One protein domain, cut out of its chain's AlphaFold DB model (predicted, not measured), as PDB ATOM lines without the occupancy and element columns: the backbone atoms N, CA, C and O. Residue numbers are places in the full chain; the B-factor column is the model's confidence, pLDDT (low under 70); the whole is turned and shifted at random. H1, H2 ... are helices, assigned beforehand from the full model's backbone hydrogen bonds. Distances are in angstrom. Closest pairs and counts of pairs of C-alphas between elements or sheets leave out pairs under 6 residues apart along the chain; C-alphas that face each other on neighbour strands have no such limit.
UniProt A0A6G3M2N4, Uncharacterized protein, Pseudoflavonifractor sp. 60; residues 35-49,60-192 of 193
ATOM      1  N   GLN A  35     105.551 150.124 228.847       87.31
ATOM      2  CA  GLN A  35     104.311 149.351 228.711       87.31
ATOM      3  C   GLN A  35     104.483 147.909 229.188       87.31
ATOM      4  O   GLN A  35     103.630 147.391 229.891       87.31
ATOM      5  N   ARG A  36     105.617 147.268 228.871       90.12
ATOM      6  CA  ARG A  36     105.909 145.920 229.386       90.12
ATOM      7  C   ARG A  36     105.981 145.885 230.910       90.12
ATOM      8  O   ARG A  36     105.458 144.965 231.520       90.12
ATOM      9  N   TYR A  37     106.611 146.888 231.515       89.69
ATOM     10  CA  TYR A  37     106.698 146.971 232.970       89.69
ATOM     11  C   TYR A  37     105.343 147.274 233.629       89.69
ATOM     12  O   TYR A  37     105.053 146.732 234.690       89.69
ATOM     13  N   ALA A  38     104.506 148.109 233.010       88.88
ATOM     14  CA  ALA A  38     103.153 148.369 233.493       88.88
ATOM     15  C   ALA A  38     102.277 147.106 233.429       88.88
ATOM     16  O   ALA A  38     101.678 146.748 234.439       88.88
ATOM     17  N   LEU A  39     102.328 146.354 232.324       92.12
ATOM     18  CA  LEU A  39     101.648 145.060 232.198       92.12
ATOM     19  C   LEU A  39     102.141 144.032 233.224       92.12
ATOM     20  O   LEU A  39     101.329 143.363 233.849       92.12
ATOM     21  N   GLU A  40     103.453 143.944 233.469       93.56
ATOM     22  CA  GLU A  40     103.994 143.076 234.527       93.56
ATOM     23  C   GLU A  40     103.399 143.431 235.900       93.56
ATOM     24  O   GLU A  40     103.095 142.552 236.706       93.56
ATOM     25  N   LYS A  41     103.214 144.728 236.181       93.94
ATOM     26  CA  LYS A  41     102.598 145.185 237.432       93.94
ATOM     27  C   LYS A  41     101.103 144.934 237.474       93.94
ATOM     28  O   LYS A  41     100.608 144.544 238.528       93.94
ATOM     29  N   LEU A  42     100.413 145.103 236.357       95.69
ATOM     30  CA  LEU A  42      99.006 144.759 236.211       95.69
ATOM     31  C   LEU A  42      98.777 143.267 236.495       95.69
ATOM     32  O   LEU A  42      97.929 142.928 237.316       95.69
ATOM     33  N   ASP A  43      99.586 142.390 235.898       95.62
ATOM     34  CA  ASP A  43      99.529 140.942 236.115       95.62
ATOM     35  C   ASP A  43      99.855 140.579 237.570       95.62
ATOM     36  O   ASP A  43      99.133 139.795 238.184       95.62
ATOM     37  N   GLN A  44     100.875 141.213 238.161       96.38
ATOM     38  CA  GLN A  44     101.197 141.031 239.577       96.38
ATOM     39  C   GLN A  44     100.005 141.389 240.478       96.38
ATOM     40  O   GLN A  44      99.704 140.657 241.416       96.38
ATOM     41  N   VAL A  45      99.338 142.517 240.225       97.81
ATOM     42  CA  VAL A  45      98.171 142.947 241.010       97.81
ATOM     43  C   VAL A  45      96.993 141.994 240.799       97.81
ATOM     44  O   VAL A  45      96.358 141.594 241.774       97.81
ATOM     45  N   ASN A  46      96.739 141.575 239.559       98.06
ATOM     46  CA  ASN A  46      95.709 140.593 239.230       98.06
ATOM     47  C   ASN A  46      95.924 139.265 239.980       98.06
ATOM     48  O   ASN A  46      94.987 138.736 240.574       98.06
ATOM     49  N   ASP A  47      97.158 138.758 240.036       98.25
ATOM     50  CA  ASP A  47      97.493 137.537 240.781       98.25
ATOM     51  C   ASP A  47      97.216 137.679 242.286       98.25
ATOM     52  O   ASP A  47      96.727 136.746 242.930       98.25
ATOM     53  N   MET A  48      97.484 138.853 242.862       98.31
ATOM     54  CA  MET A  48      97.170 139.137 244.266       98.31
ATOM     55  C   MET A  48      95.658 139.168 244.507       98.31
ATOM     56  O   MET A  48      95.176 138.521 245.436       98.31
ATOM     57  N   VAL A  49      94.894 139.816 243.624       98.19
ATOM     58  CA  VAL A  49      93.425 139.823 243.697       98.19
ATOM     59  C   VAL A  49      92.865 138.404 243.567       98.19
ATOM     60  O   VAL A  49      92.026 138.001 244.375       98.19
ATOM     61  N   LEU A  60     100.014 150.226 243.096       93.06
ATOM     62  CA  LEU A  60      98.911 151.000 242.512       93.06
ATOM     63  C   LEU A  60      99.390 152.139 241.611       93.06
ATOM     64  O   LEU A  60      98.699 152.528 240.680       93.06
ATOM     65  N   ARG A  61     100.619 152.628 241.824       91.38
ATOM     66  CA  ARG A  61     101.236 153.700 241.019       91.38
ATOM     67  C   ARG A  61     101.404 153.354 239.538       91.38
ATOM     68  O   ARG A  61     101.733 154.237 238.750       91.38
ATOM     69  N   TYR A  62     101.288 152.076 239.195       89.38
ATOM     70  CA  TYR A  62     101.450 151.565 237.838       89.38
ATOM     71  C   TYR A  62     100.116 151.234 237.167       89.38
ATOM     72  O   TYR A  62     100.119 150.801 236.021       89.38
ATOM     73  N   LEU A  63      98.999 151.436 237.867       92.38
ATOM     74  CA  LEU A  63      97.654 151.215 237.354       92.38
ATOM     75  C   LEU A  63      97.037 152.548 236.898       92.38
ATOM     76  O   LEU A  63      97.430 153.605 237.395       92.38
ATOM     77  N   PRO A  64      96.054 152.521 235.984       92.50
ATOM     78  CA  PRO A  64      95.154 153.651 235.771       92.50
ATOM     79  C   PRO A  64      94.464 154.072 237.064       92.50
ATOM     80  O   PRO A  64      94.113 153.210 237.866       92.50
ATOM     81  N   ASP A  65      94.195 155.370 237.210       92.75
ATOM     82  CA  ASP A  65      93.571 155.940 238.411       92.75
ATOM     83  C   ASP A  65      92.262 155.219 238.788       92.75
ATOM     84  O   ASP A  65      92.119 154.777 239.925       92.75
ATOM     85  N   ASP A  66      91.361 154.998 237.824       94.50
ATOM     86  CA  ASP A  66      90.079 154.309 238.056       94.50
ATOM     87  C   ASP A  66      90.270 152.859 238.550       94.50
ATOM     88  O   ASP A  66      89.505 152.358 239.375       94.50
ATOM     89  N   LEU A  67      91.301 152.166 238.052       96.06
ATOM     90  CA  LEU A  67      91.612 150.796 238.465       96.06
ATOM     91  C   LEU A  67      92.304 150.773 239.831       96.06
ATOM     92  O   LEU A  67      92.039 149.885 240.636       96.06
ATOM     93  N   ALA A  68      93.173 151.747 240.103       96.69
ATOM     94  CA  ALA A  68      93.799 151.915 241.406       96.69
ATOM     95  C   ALA A  68      92.745 152.155 242.496       96.69
ATOM     96  O   ALA A  68      92.801 151.481 243.521       96.69
ATOM     97  N   GLU A  69      91.758 153.025 242.253       97.19
ATOM     98  CA  GLU A  69      90.641 153.280 243.179       97.19
ATOM     99  C   GLU A  69      89.837 151.999 243.457       97.19
ATOM    100  O   GLU A  69      89.539 151.679 244.609       97.19
ATOM    101  N   LEU A  70      89.564 151.200 242.420       97.81
ATOM    102  CA  LEU A  70      88.856 149.927 242.577       97.81
ATOM    103  C   LEU A  70      89.666 148.903 243.398       97.81
ATOM    104  O   LEU A  70      89.107 148.161 244.207       97.81
ATOM    105  N   VAL A  71      90.992 148.871 243.224       98.31
ATOM    106  CA  VAL A  71      91.883 148.019 244.030       98.31
ATOM    107  C   VAL A  71      91.980 148.516 245.480       98.31
ATOM    108  O   VAL A  71      92.098 147.699 246.394       98.31
ATOM    109  N   GLU A  72      91.910 149.825 245.724       98.19
ATOM    110  CA  GLU A  72      91.830 150.380 247.081       98.19
ATOM    111  C   GLU A  72      90.539 149.950 247.784       98.19
ATOM    112  O   GLU A  72      90.603 149.454 248.911       98.19
ATOM    113  N   GLU A  73      89.390 150.033 247.104       98.06
ATOM    114  CA  GLU A  73      88.120 149.524 247.637       98.06
ATOM    115  C   GLU A  73      88.209 148.025 247.955       98.06
ATOM    116  O   GLU A  73      87.795 147.580 249.031       98.06
ATOM    117  N   TYR A  74      88.807 147.245 247.053       98.56
ATOM    118  CA  TYR A  74      89.055 145.825 247.276       98.56
ATOM    119  C   TYR A  74      89.907 145.584 248.522       98.56
ATOM    120  O   TYR A  74      89.517 144.789 249.374       98.56
ATOM    121  N   ASN A  75      91.021 146.300 248.676       98.44
ATOM    122  CA  ASN A  75      91.901 146.160 249.831       98.44
ATOM    123  C   ASN A  75      91.177 146.453 251.150       98.44
ATOM    124  O   ASN A  75      91.354 145.711 252.126       98.44
ATOM    125  N   ASP A  76      90.351 147.498 251.177       97.81
ATOM    126  CA  ASP A  76      89.547 147.860 252.342       97.81
ATOM    127  C   ASP A  76      88.542 146.754 252.685       97.81
ATOM    128  O   ASP A  76      88.426 146.343 253.850       97.81
ATOM    129  N   GLN A  77      87.837 146.214 251.686       97.62
ATOM    130  CA  GLN A  77      86.894 145.117 251.897       97.62
ATOM    131  C   GLN A  77      87.599 143.820 252.325       97.62
ATOM    132  O   GLN A  77      87.190 143.214 253.321       97.62
ATOM    133  N   THR A  78      88.692 143.427 251.659       97.75
ATOM    134  CA  THR A  78      89.525 142.271 252.031       97.75
ATOM    135  C   THR A  78      89.983 142.388 253.479       97.75
ATOM    136  O   THR A  78      89.836 141.439 254.250       97.75
ATOM    137  N   GLY A  79      90.501 143.552 253.886       95.94
ATOM    138  CA  GLY A  79      90.962 143.794 255.253       95.94
ATOM    139  C   GLY A  79      89.842 143.666 256.287       95.94
ATOM    140  O   GLY A  79      89.997 142.967 257.297       95.94
ATOM    141  N   ASN A  80      88.689 144.282 256.023       95.88
ATOM    142  CA  ASN A  80      87.528 144.234 256.913       95.88
ATOM    143  C   ASN A  80      86.976 142.809 257.075       95.88
ATOM    144  O   ASN A  80      86.758 142.360 258.208       95.88
ATOM    145  N   LEU A  81      86.804 142.079 255.971       96.69
ATOM    146  CA  LEU A  81      86.363 140.683 255.982       96.69
ATOM    147  C   LEU A  81      87.383 139.791 256.697       96.69
ATOM    148  O   LEU A  81      87.010 139.028 257.587       96.69
ATOM    149  N   ARG A  82      88.684 139.945 256.412       95.69
ATOM    150  CA  ARG A  82      89.767 139.195 257.076       95.69
ATOM    151  C   ARG A  82      89.740 139.341 258.588       95.69
ATOM    152  O   ARG A  82      89.944 138.346 259.287       95.69
ATOM    153  N   ILE A  83      89.497 140.541 259.113       95.19
ATOM    154  CA  ILE A  83      89.402 140.768 260.563       95.19
ATOM    155  C   ILE A  83      88.255 139.944 261.159       95.19
ATOM    156  O   ILE A  83      88.455 139.243 262.158       95.19
ATOM    157  N   ARG A  84      87.070 139.983 260.540       94.19
ATOM    158  CA  ARG A  84      85.889 139.249 261.025       94.19
ATOM    159  C   ARG A  84      86.046 137.743 260.872       94.19
ATOM    160  O   ARG A  84      85.890 137.009 261.844       94.19
ATOM    161  N   PHE A  85      86.468 137.278 259.703       96.25
ATOM    162  CA  PHE A  85      86.677 135.856 259.443       96.25
ATOM    163  C   PHE A  85      87.813 135.283 260.282       96.25
ATOM    164  O   PHE A  85      87.750 134.126 260.679       96.25
ATOM    165  N   THR A  86      88.810 136.088 260.663       96.44
ATOM    166  CA  THR A  86      89.810 135.676 261.659       96.44
ATOM    167  C   THR A  86      89.173 135.462 263.030       96.44
ATOM    168  O   THR A  86      89.515 134.498 263.714       96.44
ATOM    169  N   ALA A  87      88.225 136.302 263.452       93.81
ATOM    170  CA  ALA A  87      87.496 136.079 264.700       93.81
ATOM    171  C   ALA A  87      86.640 134.798 264.650       93.81
ATOM    172  O   ALA A  87      86.658 134.022 265.611       93.81
ATOM    173  N   ASN A  88      85.965 134.532 263.527       93.19
ATOM    174  CA  ASN A  88      85.172 133.312 263.329       93.19
ATOM    175  C   ASN A  88      86.073 132.067 263.300       93.19
ATOM    176  O   ASN A  88      85.854 131.125 264.064       93.19
ATOM    177  N   ALA A  89      87.163 132.104 262.529       93.31
ATOM    178  CA  ALA A  89      88.159 131.038 262.465       93.31
ATOM    179  C   ALA A  89      88.771 130.735 263.839       93.31
ATOM    180  O   ALA A  89      88.912 129.575 264.211       93.31
ATOM    181  N   ARG A  90      89.062 131.757 264.654       91.44
ATOM    182  CA  ARG A  90      89.544 131.556 266.031       91.44
ATOM    183  C   ARG A  90      88.562 130.777 266.891       91.44
ATOM    184  O   ARG A  90      89.016 129.972 267.699       91.44
ATOM    185  N   ARG A  91      87.253 131.013 266.751       87.81
ATOM    186  CA  ARG A  91      86.222 130.253 267.477       87.81
ATOM    187  C   ARG A  91      86.187 128.804 267.012       87.81
ATOM    188  O   ARG A  91      86.169 127.918 267.857       87.81
ATOM    189  N   VAL A  92      86.223 128.581 265.700       88.00
ATOM    190  CA  VAL A  92      86.265 127.240 265.102       88.00
ATOM    191  C   VAL A  92      87.484 126.466 265.595       88.00
ATOM    192  O   VAL A  92      87.331 125.426 266.223       88.00
ATOM    193  N   VAL A  93      88.689 127.002 265.393       87.88
ATOM    194  CA  VAL A  93      89.939 126.330 265.776       87.88
ATOM    195  C   VAL A  93      90.017 126.123 267.285       87.88
ATOM    196  O   VAL A  93      90.494 125.088 267.733       87.88
ATOM    197  N   HIS A  94      89.519 127.072 268.083       83.75
ATOM    198  CA  HIS A  94      89.437 126.877 269.527       83.75
ATOM    199  C   HIS A  94      88.551 125.681 269.884       83.75
ATOM    200  O   HIS A  94      88.987 124.860 270.675       83.75
ATOM    201  N   SER A  95      87.366 125.553 269.279       80.31
ATOM    202  CA  SER A  95      86.483 124.400 269.496       80.31
ATOM    203  C   SER A  95      87.100 123.086 269.017       80.31
ATOM    204  O   SER A  95      86.950 122.084 269.697       80.31
ATOM    205  N   LEU A  96      87.816 123.087 267.887       80.62
ATOM    206  CA  LEU A  96      88.481 121.894 267.341       80.62
ATOM    207  C   LEU A  96      89.650 121.406 268.206       80.62
ATOM    208  O   LEU A  96      89.950 120.220 268.233       80.62
ATOM    209  N   LEU A  97      90.339 122.323 268.884       79.12
ATOM    210  CA  LEU A  97      91.456 122.002 269.778       79.12
ATOM    211  C   LEU A  97      91.022 121.872 271.246       79.12
ATOM    212  O   LEU A  97      91.879 121.762 272.129       79.12
ATOM    213  N   TYR A  98      89.718 121.929 271.516       72.50
ATOM    214  CA  TYR A  98      89.152 121.758 272.844       72.50
ATOM    215  C   TYR A  98      88.507 120.379 272.952       72.50
ATOM    216  O   TYR A  98      87.563 120.077 272.228       72.50
ATOM    217  N   ASP A  99      88.971 119.562 273.894       61.03
ATOM    218  CA  ASP A  99      88.266 118.334 274.248       61.03
ATOM    219  C   ASP A  99      87.079 118.683 275.163       61.03
ATOM    220  O   ASP A  99      87.223 118.974 276.357       61.03
ATOM    221  N   LEU A 100      85.882 118.720 274.574       52.59
ATOM    222  CA  LEU A 100      84.644 119.026 275.291       52.59
ATOM    223  C   LEU A 100      84.230 117.916 276.266       52.59
ATOM    224  O   LEU A 100      83.434 118.193 277.169       52.59
ATOM    225  N   GLU A 101      84.742 116.691 276.106       52.88
ATOM    226  CA  GLU A 101      84.376 115.557 276.955       52.88
ATOM    227  C   GLU A 101      85.121 115.580 278.296       52.88
ATOM    228  O   GLU A 101      84.520 115.255 279.322       52.88
ATOM    229  N   ASP A 102      86.374 116.047 278.325       55.94
ATOM    230  CA  ASP A 102      87.224 115.990 279.527       55.94
ATOM    231  C   ASP A 102      87.448 117.360 280.213       55.94
ATOM    232  O   ASP A 102      88.068 117.453 281.274       55.94
ATOM    233  N   ARG A 103      86.879 118.454 279.669       53.94
ATOM    234  CA  ARG A 103      87.027 119.840 280.192       53.94
ATOM    235  C   ARG A 103      88.487 120.259 280.415       53.94
ATOM    236  O   ARG A 103      88.763 121.162 281.215       53.94
ATOM    237  N   THR A 104      89.412 119.598 279.738       59.06
ATOM    238  CA  THR A 104      90.842 119.853 279.816       59.06
ATOM    239  C   THR A 104      91.131 121.244 279.265       59.06
ATOM    240  O   THR A 104      90.361 121.802 278.476       59.06
ATOM    241  N   GLU A 105      92.215 121.864 279.730       58.19
ATOM    242  CA  GLU A 105      92.615 123.158 279.184       58.19
ATOM    243  C   GLU A 105      92.864 123.038 277.669       58.19
ATOM    244  O   GLU A 105      93.319 121.988 277.210       58.19
ATOM    245  N   PRO A 106      92.558 124.083 276.877       60.72
ATOM    246  CA  PRO A 106      92.707 124.018 275.430       60.72
ATOM    247  C   PRO A 106      94.139 123.624 275.051       60.72
ATOM    248  O   PRO A 106      95.091 124.277 275.491       60.72
ATOM    249  N   LEU A 107      94.295 122.667 274.128       65.50
ATOM    250  CA  LEU A 107      95.605 122.255 273.588       65.50
ATOM    251  C   LEU A 107      96.312 123.386 272.807       65.50
ATOM    252  O   LEU A 107      97.427 123.236 272.318       65.50
ATOM    253  N   VAL A 108      95.677 124.556 272.698       59.50
ATOM    254  CA  VAL A 108      96.183 125.767 272.043       59.50
ATOM    255  C   VAL A 108      97.570 126.172 272.551       59.50
ATOM    256  O   VAL A 108      98.420 126.536 271.742       59.50
ATOM    257  N   TYR A 109      97.819 126.111 273.865       62.22
ATOM    258  CA  TYR A 109      99.135 126.457 274.423       62.22
ATOM    259  C   TYR A 109     100.200 125.398 274.130       62.22
ATOM    260  O   TYR A 109     101.388 125.718 274.110       62.22
ATOM    261  N   GLU A 110      99.781 124.161 273.875       71.00
ATOM    262  CA  GLU A 110     100.672 123.063 273.504       71.00
ATOM    263  C   GLU A 110     101.051 123.133 272.016       71.00
ATOM    264  O   GLU A 110     102.187 122.825 271.656       71.00
ATOM    265  N   TYR A 111     100.142 123.625 271.162       76.62
ATOM    266  CA  TYR A 111     100.334 123.712 269.708       76.62
ATOM    267  C   TYR A 111     100.025 125.109 269.130       76.62
ATOM    268  O   TYR A 111      99.198 125.241 268.220       76.62
ATOM    269  N   PRO A 112     100.712 126.178 269.578       82.25
ATOM    270  CA  PRO A 112     100.407 127.544 269.151       82.25
ATOM    271  C   PRO A 112     100.608 127.754 267.645       82.25
ATOM    272  O   PRO A 112      99.853 128.489 267.014       82.25
ATOM    273  N   GLN A 113     101.596 127.086 267.045       86.31
ATOM    274  CA  GLN A 113     101.848 127.190 265.606       86.31
ATOM    275  C   GLN A 113     100.697 126.601 264.783       86.31
ATOM    276  O   GLN A 113     100.289 127.218 263.806       86.31
ATOM    277  N   VAL A 114     100.142 125.460 265.208       86.69
ATOM    278  CA  VAL A 114      98.978 124.837 264.559       86.69
ATOM    279  C   VAL A 114      97.753 125.735 264.706       86.69
ATOM    280  O   VAL A 114      97.063 125.986 263.725       86.69
ATOM    281  N   TYR A 115      97.530 126.289 265.904       88.38
ATOM    282  CA  TYR A 115      96.417 127.206 266.149       88.38
ATOM    283  C   TYR A 115      96.435 128.399 265.185       88.38
ATOM    284  O   TYR A 115      95.445 128.660 264.504       88.38
ATOM    285  N   TYR A 116      97.552 129.128 265.109       92.06
ATOM    286  CA  TYR A 116      97.627 130.321 264.264       92.06
ATOM    287  C   TYR A 116      97.662 129.994 262.767       92.06
ATOM    288  O   TYR A 116      97.086 130.753 261.987       92.06
ATOM    289  N   ASP A 117      98.276 128.876 262.367       93.62
ATOM    290  CA  ASP A 117      98.264 128.408 260.976       93.62
ATOM    291  C   ASP A 117      96.835 128.087 260.513       93.62
ATOM    292  O   ASP A 117      96.378 128.628 259.507       93.62
ATOM    293  N   TRP A 118      96.076 127.309 261.290       93.50
ATOM    294  CA  TRP A 118      94.689 126.978 260.950       93.50
ATOM    295  C   TRP A 118      93.783 128.204 260.941       93.50
ATOM    296  O   TRP A 118      92.984 128.365 260.021       93.50
ATOM    297  N   VAL A 119      93.930 129.102 261.922       94.31
ATOM    298  CA  VAL A 119      93.181 130.367 261.938       94.31
ATOM    299  C   VAL A 119      93.454 131.166 260.666       94.31
ATOM    300  O   VAL A 119      92.510 131.666 260.059       94.31
ATOM    301  N   GLY A 120      94.723 131.269 260.260       96.12
ATOM    302  CA  GLY A 120      95.132 132.001 259.065       96.12
ATOM    303  C   GLY A 120      94.565 131.409 257.776       96.12
ATOM    304  O   GLY A 120      94.051 132.170 256.954       96.12
ATOM    305  N   ARG A 121      94.621 130.078 257.626       96.50
ATOM    306  CA  ARG A 121      94.086 129.342 256.466       96.50
ATOM    307  C   ARG A 121      92.577 129.478 256.355       96.50
ATOM    308  O   ARG A 121      92.082 129.916 255.324       96.50
ATOM    309  N   ILE A 122      91.851 129.167 257.429       95.62
ATOM    310  CA  ILE A 122      90.385 129.195 257.436       95.62
ATOM    311  C   ILE A 122      89.882 130.609 257.135       95.62
ATOM    312  O   ILE A 122      89.015 130.782 256.284       95.62
ATOM    313  N   SER A 123      90.447 131.639 257.777       96.62
ATOM    314  CA  SER A 123      90.001 133.015 257.535       96.62
ATOM    315  C   SER A 123      90.383 133.554 256.159       96.62
ATOM    316  O   SER A 123      89.760 134.501 255.689       96.62
ATOM    317  N   HIS A 124      91.406 132.988 255.517       97.75
ATOM    318  CA  HIS A 124      91.758 133.292 254.133       97.75
ATOM    319  C   HIS A 124      90.801 132.601 253.156       97.75
ATOM    320  O   HIS A 124      90.199 133.271 252.323       97.75
ATOM    321  N   TYR A 125      90.584 131.290 253.300       97.31
ATOM    322  CA  TYR A 125      89.656 130.534 252.453       97.31
ATOM    323  C   TYR A 125      88.216 131.034 252.547       97.31
ATOM    324  O   TYR A 125      87.479 130.936 251.573       97.31
ATOM    325  N   ALA A 126      87.824 131.627 253.675       96.44
ATOM    326  CA  ALA A 126      86.507 132.232 253.844       96.44
ATOM    327  C   ALA A 126      86.232 133.432 252.904       96.44
ATOM    328  O   ALA A 126      85.099 133.883 252.780       96.44
ATOM    329  N   LEU A 127      87.251 133.965 252.222       97.31
ATOM    330  CA  LEU A 127      87.086 134.995 251.187       97.31
ATOM    331  C   LEU A 127      86.704 134.423 249.813       97.31
ATOM    332  O   LEU A 127      86.531 135.180 248.857       97.31
ATOM    333  N   PHE A 128      86.644 133.099 249.682       96.94
ATOM    334  CA  PHE A 128      86.378 132.413 248.427       96.94
ATOM    335  C   PHE A 128      84.982 131.796 248.446       96.94
ATOM    336  O   PHE A 128      84.514 131.305 249.472       96.94
ATOM    337  N   GLU A 129      84.331 131.774 247.283       94.25
ATOM    338  CA  GLU A 129      83.015 131.146 247.125       94.25
ATOM    339  C   GLU A 129      83.063 129.640 247.442       94.25
ATOM    340  O   GLU A 129      82.174 129.109 248.103       94.25
ATOM    341  N   ASN A 130      84.151 128.967 247.056       94.12
ATOM    342  CA  ASN A 130      84.408 127.545 247.297       94.12
ATOM    343  C   ASN A 130      85.142 127.275 248.629       94.12
ATOM    344  O   ASN A 130      86.034 126.426 248.707       94.12
ATOM    345  N   PHE A 131      84.808 128.037 249.677       93.19
ATOM    346  CA  PHE A 131      85.419 127.947 251.010       93.19
ATOM    347  C   PHE A 131      85.477 126.513 251.560       93.19
ATOM    348  O   PHE A 131      86.528 126.076 252.043       93.19
ATOM    349  N   THR A 132      84.360 125.784 251.475       91.12
ATOM    350  CA  THR A 132      84.242 124.411 251.985       91.12
ATOM    351  C   THR A 132      85.245 123.501 251.286       91.12
ATOM    352  O   THR A 132      86.030 122.816 251.939       91.12
ATOM    353  N   GLU A 133      85.274 123.549 249.955       92.38
ATOM    354  CA  GLU A 133      86.143 122.724 249.128       92.38
ATOM    355  C   GLU A 133      87.618 123.030 249.396       92.38
ATOM    356  O   GLU A 133      88.435 122.112 249.457       92.38
ATOM    357  N   LEU A 134      87.980 124.302 249.592       94.81
ATOM    358  CA  LEU A 134      89.352 124.675 249.949       94.81
ATOM    359  C   LEU A 134      89.761 124.087 251.305       94.81
ATOM    360  O   LEU A 134      90.862 123.550 251.425       94.81
ATOM    361  N   CYS A 135      88.874 124.113 252.304       92.50
ATOM    362  CA  CYS A 135      89.153 123.513 253.608       92.50
ATOM    363  C   CYS A 135      89.259 121.981 253.536       92.50
ATOM    364  O   CYS A 135      90.161 121.404 254.140       92.50
ATOM    365  N   GLU A 136      88.381 121.321 252.776       89.38
ATOM    366  CA  GLU A 136      88.398 119.863 252.592       89.38
ATOM    367  C   GLU A 136      89.654 119.364 251.869       89.38
ATOM    368  O   GLU A 136      90.116 118.251 252.126       89.38
ATOM    369  N   ASN A 137      90.217 120.180 250.972       91.25
ATOM    370  CA  ASN A 137      91.401 119.825 250.191       91.25
ATOM    371  C   ASN A 137      92.719 120.318 250.811       91.25
ATOM    372  O   ASN A 137      93.786 119.913 250.345       91.25
ATOM    373  N   ASP A 138      92.687 121.145 251.863       93.19
ATOM    374  CA  ASP A 138      93.895 121.537 252.593       93.19
ATOM    375  C   ASP A 138      94.388 120.362 253.467       93.19
ATOM    376  O   ASP A 138      93.676 119.908 254.369       93.19
ATOM    377  N   PRO A 139      95.621 119.855 253.276       89.50
ATOM    378  CA  PRO A 139      96.152 118.735 254.063       89.50
ATOM    379  C   PRO A 139      96.198 118.987 255.578       89.50
ATOM    380  O   PRO A 139      96.171 118.042 256.362       89.50
ATOM    381  N   SER A 140      96.262 120.250 255.992       88.44
ATOM    382  CA  SER A 140      96.306 120.684 257.392       88.44
ATOM    383  C   SER A 140      94.915 120.717 258.026       88.44
ATOM    384  O   SER A 140      94.810 120.559 259.240       88.44
ATOM    385  N   LEU A 141      93.859 120.911 257.226       88.19
ATOM    386  CA  LEU A 141      92.470 121.065 257.690       88.19
ATOM    387  C   LEU A 141      91.579 119.850 257.375       88.19
ATOM    388  O   LEU A 141      90.579 119.616 258.048       88.19
ATOM    389  N   SER A 142      91.959 119.031 256.400       80.81
ATOM    390  CA  SER A 142      91.209 117.838 255.992       80.81
ATOM    391  C   SER A 142      91.129 116.769 257.086       80.81
ATOM    392  O   SER A 142      90.089 116.136 257.256       80.81
ATOM    393  N   PHE A 143      92.194 116.583 257.878       76.38
ATOM    394  CA  PHE A 143      92.185 115.649 259.006       76.38
ATOM    395  C   PHE A 143      91.172 116.033 260.100       76.38
ATOM    396  O   PHE A 143      90.330 115.189 260.415       76.38
ATOM    397  N   PRO A 144      91.185 117.260 260.670       75.50
ATOM    398  CA  PRO A 144      90.178 117.639 261.660       75.50
ATOM    399  C   PRO A 144      88.758 117.627 261.079       75.50
ATOM    400  O   PRO A 144      87.838 117.222 261.778       75.50
ATOM    401  N   LEU A 145      88.560 117.969 259.798       75.94
ATOM    402  CA  LEU A 145      87.253 117.818 259.136       75.94
ATOM    403  C   LEU A 145      86.774 116.363 259.086       75.94
ATOM    404  O   LEU A 145      85.610 116.084 259.365       75.94
ATOM    405  N   TYR A 146      87.666 115.428 258.756       70.56
ATOM    406  CA  TYR A 146      87.339 114.007 258.691       70.56
ATOM    407  C   TYR A 146      86.983 113.424 260.065       70.56
ATOM    408  O   TYR A 146      86.016 112.671 260.181       70.56
ATOM    409  N   VAL A 147      87.757 113.766 261.101       67.06
ATOM    410  CA  VAL A 147      87.559 113.248 262.465       67.06
ATOM    411  C   VAL A 147      86.284 113.810 263.094       67.06
ATOM    412  O   VAL A 147      85.517 113.058 263.691       67.06
ATOM    413  N   GLU A 148      86.013 115.097 262.892       65.75
ATOM    414  CA  GLU A 148      84.825 115.766 263.430       65.75
ATOM    415  C   GLU A 148      83.568 115.551 262.578       65.75
ATOM    416  O   GLU A 148      82.480 115.961 262.976       65.75
ATOM    417  N   GLY A 149      83.674 114.873 261.427       57.12
ATOM    418  CA  GLY A 149      82.588 114.634 260.464       57.12
ATOM    419  C   GLY A 149      81.324 113.957 261.027       57.12
ATOM    420  O   GLY A 149      80.315 113.848 260.329       57.12
ATOM    421  N   GLY A 150      81.344 113.504 262.284       50.41
ATOM    422  CA  GLY A 150      80.165 113.073 263.030       50.41
ATOM    423  C   GLY A 150      79.518 114.209 263.834       50.41
ATOM    424  O   GLY A 150      79.941 114.510 264.941       50.41
ATOM    425  N   GLY A 151      78.416 114.784 263.338       60.69
ATOM    426  CA  GLY A 151      77.589 115.752 264.081       60.69
ATOM    427  C   GLY A 151      77.809 117.213 263.675       60.69
ATOM    428  O   GLY A 151      78.362 117.497 262.621       60.69
ATOM    429  N   SER A 152      77.330 118.166 264.486       59.22
ATOM    430  CA  SER A 152      77.417 119.605 264.163       59.22
ATOM    431  C   SER A 152      78.847 120.153 264.173       59.22
ATOM    432  O   SER A 152      79.083 121.209 263.594       59.22
ATOM    433  N   TYR A 153      79.788 119.457 264.820       57.91
ATOM    434  CA  TYR A 153      81.190 119.869 264.873       57.91
ATOM    435  C   TYR A 153      81.875 119.716 263.515       57.91
ATOM    436  O   TYR A 153      82.508 120.666 263.081       57.91
ATOM    437  N   GLY A 154      81.636 118.641 262.762       66.19
ATOM    438  CA  GLY A 154      82.193 118.443 261.412       66.19
ATOM    439  C   GLY A 154      81.641 119.357 260.323       66.19
ATOM    440  O   GLY A 154      82.104 119.316 259.191       66.19
ATOM    441  N   MET A 155      80.659 120.192 260.659       77.94
ATOM    442  CA  MET A 155      80.006 121.107 259.725       77.94
ATOM    443  C   MET A 155      80.590 122.526 259.806       77.94
ATOM    444  O   MET A 155      80.075 123.439 259.166       77.94
ATOM    445  N   TRP A 156      81.659 122.740 260.582       81.94
ATOM    446  CA  TRP A 156      82.242 124.067 260.820       81.94
ATOM    447  C   TRP A 156      82.704 124.784 259.543       81.94
ATOM    448  O   TRP A 156      82.690 126.013 259.508       81.94
ATOM    449  N   ALA A 157      83.102 124.036 258.507       84.81
ATOM    450  CA  ALA A 157      83.533 124.584 257.220       84.81
ATOM    451  C   ALA A 157      82.362 124.924 256.284       84.81
ATOM    452  O   ALA A 157      82.588 125.406 255.179       84.81
ATOM    453  N   LEU A 158      81.111 124.706 256.702       86.44
ATOM    454  CA  LEU A 158      79.960 125.120 255.911       86.44
ATOM    455  C   LEU A 158      79.658 126.610 256.104       86.44
ATOM    456  O   LEU A 158      79.645 127.087 257.244       86.44
ATOM    457  N   PRO A 159      79.275 127.326 255.029       84.88
ATOM    458  CA  PRO A 159      78.888 128.730 255.103       84.88
ATOM    459  C   PRO A 159      77.868 129.042 256.207       84.88
ATOM    460  O   PRO A 159      78.041 130.006 256.946       84.88
ATOM    461  N   SER A 160      76.857 128.188 256.399       83.19
ATOM    462  CA  SER A 160      75.805 128.365 257.415       83.19
ATOM    463  C   SER A 160      76.287 128.298 258.868       83.19
ATOM    464  O   SER A 160      75.536 128.635 259.781       83.19
ATOM    465  N   HIS A 161      77.495 127.787 259.098       82.38
ATOM    466  CA  HIS A 161      78.107 127.688 260.420       82.38
ATOM    467  C   HIS A 161      79.250 128.681 260.622       82.38
ATOM    468  O   HIS A 161      79.648 128.912 261.766       82.38
ATOM    469  N   PHE A 162      79.756 129.270 259.537       88.00
ATOM    470  CA  PHE A 162      80.884 130.188 259.571       88.00
ATOM    471  C   PHE A 162      80.478 131.659 259.422       88.00
ATOM    472  O   PHE A 162      81.078 132.514 260.075       88.00
ATOM    473  N   TYR A 163      79.469 131.953 258.600       89.88
ATOM    474  CA  TYR A 163      78.997 133.311 258.328       89.88
ATOM    475  C   TYR A 163      77.682 133.605 259.053       89.88
ATOM    476  O   TYR A 163      76.836 132.722 259.216       89.88
ATOM    477  N   ASP A 164      77.492 134.862 259.446       88.25
ATOM    478  CA  ASP A 164      76.170 135.405 259.755       88.25
ATOM    479  C   ASP A 164      75.543 136.085 258.519       88.25
ATOM    480  O   ASP A 164      76.186 136.235 257.480       88.25
ATOM    481  N   ASP A 165      74.274 136.499 258.610       85.19
ATOM    482  CA  ASP A 165      73.558 137.110 257.477       85.19
ATOM    483  C   ASP A 165      74.258 138.366 256.929       85.19
ATOM    484  O   ASP A 165      74.197 138.650 255.730       85.19
ATOM    485  N   ARG A 166      74.931 139.128 257.800       88.44
ATOM    486  CA  ARG A 166      75.666 140.329 257.401       88.44
ATOM    487  C   ARG A 166      76.935 139.947 256.646       88.44
ATOM    488  O   ARG A 166      77.220 140.540 255.608       88.44
ATOM    489  N   ASP A 167      77.677 138.974 257.160       90.75
ATOM    490  CA  ASP A 167      78.873 138.442 256.520       90.75
ATOM    491  C   ASP A 167      78.553 137.869 255.137       90.75
ATOM    492  O   ASP A 167      79.314 138.104 254.205       90.75
ATOM    493  N   VAL A 168      77.412 137.187 254.970       90.62
ATOM    494  CA  VAL A 168      76.978 136.660 253.666       90.62
ATOM    495  C   VAL A 168      76.772 137.782 252.650       90.62
ATOM    496  O   VAL A 168      77.270 137.682 251.530       90.62
ATOM    497  N   GLN A 169      76.062 138.851 253.022       92.62
ATOM    498  CA  GLN A 169      75.820 139.969 252.109       92.62
ATOM    499  C   GLN A 169      77.127 140.693 251.752       92.62
ATOM    500  O   GLN A 169      77.399 140.914 250.574       92.62
ATOM    501  N   GLU A 170      77.958 141.013 252.748       94.50
ATOM    502  CA  GLU A 170      79.244 141.680 252.506       94.50
ATOM    503  C   GLU A 170      80.196 140.794 251.679       94.50
ATOM    504  O   GLU A 170      80.919 141.309 250.831       94.50
ATOM    505  N   LEU A 171      80.164 139.466 251.852       95.31
ATOM    506  CA  LEU A 171      80.928 138.533 251.021       95.31
ATOM    507  C   LEU A 171      80.428 138.515 249.572       95.31
ATOM    508  O   LEU A 171      81.237 138.488 248.652       95.31
ATOM    509  N   GLN A 172      79.115 138.548 249.339       95.62
ATOM    510  CA  GLN A 172      78.562 138.611 247.981       95.62
ATOM    511  C   GLN A 172      78.947 139.905 247.259       95.62
ATOM    512  O   GLN A 172      79.250 139.879 246.066       95.62
ATOM    513  N   ASP A 173      78.936 141.030 247.972       96.50
ATOM    514  CA  ASP A 173      79.361 142.313 247.413       96.50
ATOM    515  C   ASP A 173      80.867 142.315 247.119       96.50
ATOM    516  O   ASP A 173      81.276 142.738 246.037       96.50
ATOM    517  N   TYR A 174      81.670 141.722 248.005       98.06
ATOM    518  CA  TYR A 174      83.099 141.505 247.788       98.06
ATOM    519  C   TYR A 174      83.399 140.608 246.581       98.06
ATOM    520  O   TYR A 174      84.259 140.933 245.767       98.06
ATOM    521  N   LEU A 175      82.687 139.488 246.416       97.81
ATOM    522  CA  LEU A 175      82.884 138.594 245.269       97.81
ATOM    523  C   LEU A 175      82.535 139.290 243.947       97.81
ATOM    524  O   LEU A 175      83.273 139.146 242.975       97.81
ATOM    525  N   ARG A 176      81.482 140.117 243.927       98.31
ATOM    526  CA  ARG A 176      81.134 140.942 242.760       98.31
ATOM    527  C   ARG A 176      82.216 141.976 242.445       98.31
ATOM    528  O   ARG A 176      82.524 142.196 241.278       98.31
ATOM    529  N   LEU A 177      82.798 142.597 243.471       98.38
ATOM    530  CA  LEU A 177      83.925 143.517 243.309       98.38
ATOM    531  C   LEU A 177      85.151 142.801 242.723       98.38
ATOM    532  O   LEU A 177      85.811 143.340 241.838       98.38
ATOM    533  N   VAL A 178      85.433 141.570 243.163       98.38
ATOM    534  CA  VAL A 178      86.504 140.749 242.582       98.38
ATOM    535  C   VAL A 178      86.236 140.468 241.103       98.38
ATOM    536  O   VAL A 178      87.129 140.679 240.295       98.38
ATOM    537  N   GLU A 179      85.027 140.048 240.725       98.00
ATOM    538  CA  GLU A 179      84.665 139.837 239.311       98.00
ATOM    539  C   GLU A 179      84.849 141.113 238.477       98.00
ATOM    540  O   GLU A 179      85.486 141.077 237.426       98.00
ATOM    541  N   GLN A 180      84.379 142.255 238.987       98.06
ATOM    542  CA  GLN A 180      84.552 143.552 238.334       98.06
ATOM    543  C   GLN A 180      86.032 143.912 238.140       98.06
ATOM    544  O   GLN A 180      86.399 144.452 237.097       98.06
ATOM    545  N   LEU A 181      86.887 143.618 239.124       98.19
ATOM    546  CA  LEU A 181      88.330 143.825 239.014       98.19
ATOM    547  C   LEU A 181      88.954 142.943 237.934       98.19
ATOM    548  O   LEU A 181      89.773 143.438 237.165       98.19
ATOM    549  N   LEU A 182      88.563 141.668 237.852       97.62
ATOM    550  CA  LEU A 182      89.073 140.751 236.829       97.62
ATOM    551  C   LEU A 182      88.727 141.243 235.418       97.62
ATOM    552  O   LEU A 182      89.620 141.332 234.573       97.62
ATOM    553  N   ASP A 183      87.483 141.670 235.199       97.44
ATOM    554  CA  ASP A 183      87.062 142.272 233.930       97.44
ATOM    555  C   ASP A 183      87.843 143.567 233.628       97.44
ATOM    556  O   ASP A 183      88.247 143.821 232.488       97.44
ATOM    557  N   ALA A 184      88.095 144.393 234.648       96.75
ATOM    558  CA  ALA A 184      88.852 145.632 234.500       96.75
ATOM    559  C   ALA A 184      90.338 145.383 234.181       96.75
ATOM    560  O   ALA A 184      90.918 146.115 233.374       96.75
ATOM    561  N   PHE A 185      90.954 144.341 234.753       96.69
ATOM    562  CA  PHE A 185      92.314 143.921 234.404       96.69
ATOM    563  C   PHE A 185      92.400 143.454 232.949       96.69
ATOM    564  O   PHE A 185      93.334 143.837 232.242       96.69
ATOM    565  N   ASP A 186      91.422 142.682 232.476       95.50
ATOM    566  CA  ASP A 186      91.364 142.249 231.076       95.50
ATOM    567  C   ASP A 186      91.219 143.441 230.120       95.50
ATOM    568  O   ASP A 186      91.996 143.570 229.168       95.50
ATOM    569  N   ALA A 187      90.326 144.385 230.424       94.31
ATOM    570  CA  ALA A 187      90.168 145.610 229.636       94.31
ATOM    571  C   ALA A 187      91.446 146.480 229.616       94.31
ATOM    572  O   ALA A 187      91.808 147.060 228.582       94.31
ATOM    573  N   ALA A 188      92.165 146.565 230.739       92.44
ATOM    574  CA  ALA A 188      93.445 147.270 230.814       92.44
ATOM    575  C   ALA A 188      94.521 146.588 229.944       92.44
ATOM    576  O   ALA A 188      95.215 147.261 229.174       92.44
ATOM    577  N   ARG A 189      94.601 145.250 229.958       91.50
ATOM    578  CA  ARG A 189      95.521 144.495 229.087       91.50
ATOM    579  C   ARG A 189      95.264 144.759 227.602       91.50
ATOM    580  O   ARG A 189      96.209 144.993 226.845       91.50
ATOM    581  N   GLU A 190      94.001 144.785 227.177       88.62
ATOM    582  CA  GLU A 190      93.626 145.042 225.776       88.62
ATOM    583  C   GLU A 190      94.018 146.445 225.297       88.62
ATOM    584  O   GLU A 190      94.409 146.643 224.141       88.62
ATOM    585  N   THR A 191      93.958 147.423 226.198       84.00
ATOM    586  CA  THR A 191      94.312 148.816 225.909       84.00
ATOM    587  C   THR A 191      95.819 149.094 226.017       84.00
ATOM    588  O   THR A 191      96.249 150.215 225.726       84.00
ATOM    589  N   LYS A 192      96.637 148.060 226.296       68.56
ATOM    590  CA  LYS A 192      98.113 148.101 226.424       68.56
ATOM    591  C   LYS A 192      98.584 149.114 227.465       68.56
ATOM    592  O   LYS A 192      99.498 149.914 227.209       68.56
TER     593      LYS A 192
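What this domain is: This is residues 35 to 49 and 60 to 192 of the 193 residues of an uncharacterized protein of Pseudoflavonifractor sp. 60 (UniProt A0A6G3M2N4). Two long helices, H2 and H7, cross to make a slender stem, with H1 beside the last part of H7 at one end. Toward the other end, H3 packs across H2, and H4, H5 and H6 with their loops make a looser head. The printed part has 148 residues with seven named helices, H1 to H7, and no named strand: all helix. It is loose, with a radius of gyration of the C-alphas of 18.7 A, and a rod spanning 63 by 30 by 23 A.

How they stand to each other: H1, residues 35 to 49, touches H7, residues 165 to 190, with residues 178 to 189 of H7 alone, at a shallow tilt of 18 degrees, opposite ways; the closest C-alphas, of Asn 46 and Phe 185, are 6.8 A apart. H2, residues 65 to 96, has a kink of 27 degrees near residue 86. Its residues 67 to 81 alone touch H7 at a steep tilt of 38 degrees, opposite ways, closest at C-alphas 77 and 174, 6.7 A. Its residues 82 to 94 alone touch H3, residues 112 to 125, at a steep tilt of 47 degrees, closest at C-alphas 85 and 123, 4.8 A. H3 touches H4, residues 131 to 137, closest at C-alphas 125 and 131, 5.2 A, with residues 122 to 125 of H3 alone. H4 and H5, residues 142 to 148, only just touch, with 3 pairs of C-alphas within 8 A, and only at the corner. H6, residues 159 to 162, is close to H2 but not clearly touching, closest at C-alphas 162 and 88, 6.5 A. Every O i to N i+4 pair is within hydrogen-bond range in H1, H2, H3, H4, H5 and H7; H6 is too short for one.

Where its parts are: H1 begins at C-alpha 35, (104.311, 149.351, 228.711), and is 20.8 A long; H2 is 45.0 A, H3 20.1 A and H7 38.3 A, ending at C-alpha 190, (93.626, 145.042, 225.776). H4, H5 and H6 are 10.1, 10.0 and 5.1 A.

The domain as a whole: The C-alphas of Asp 102 and Thr 191, the two farthest apart, are 63.3 A apart. Residues 50 to 59 are not printed, and C-alphas 49 and 60 are 12.5 A apart across the cut. The link from H2 to H3 is long. The pLDDT is under 70 at residues 99 to 109, 147 to 154 and 192.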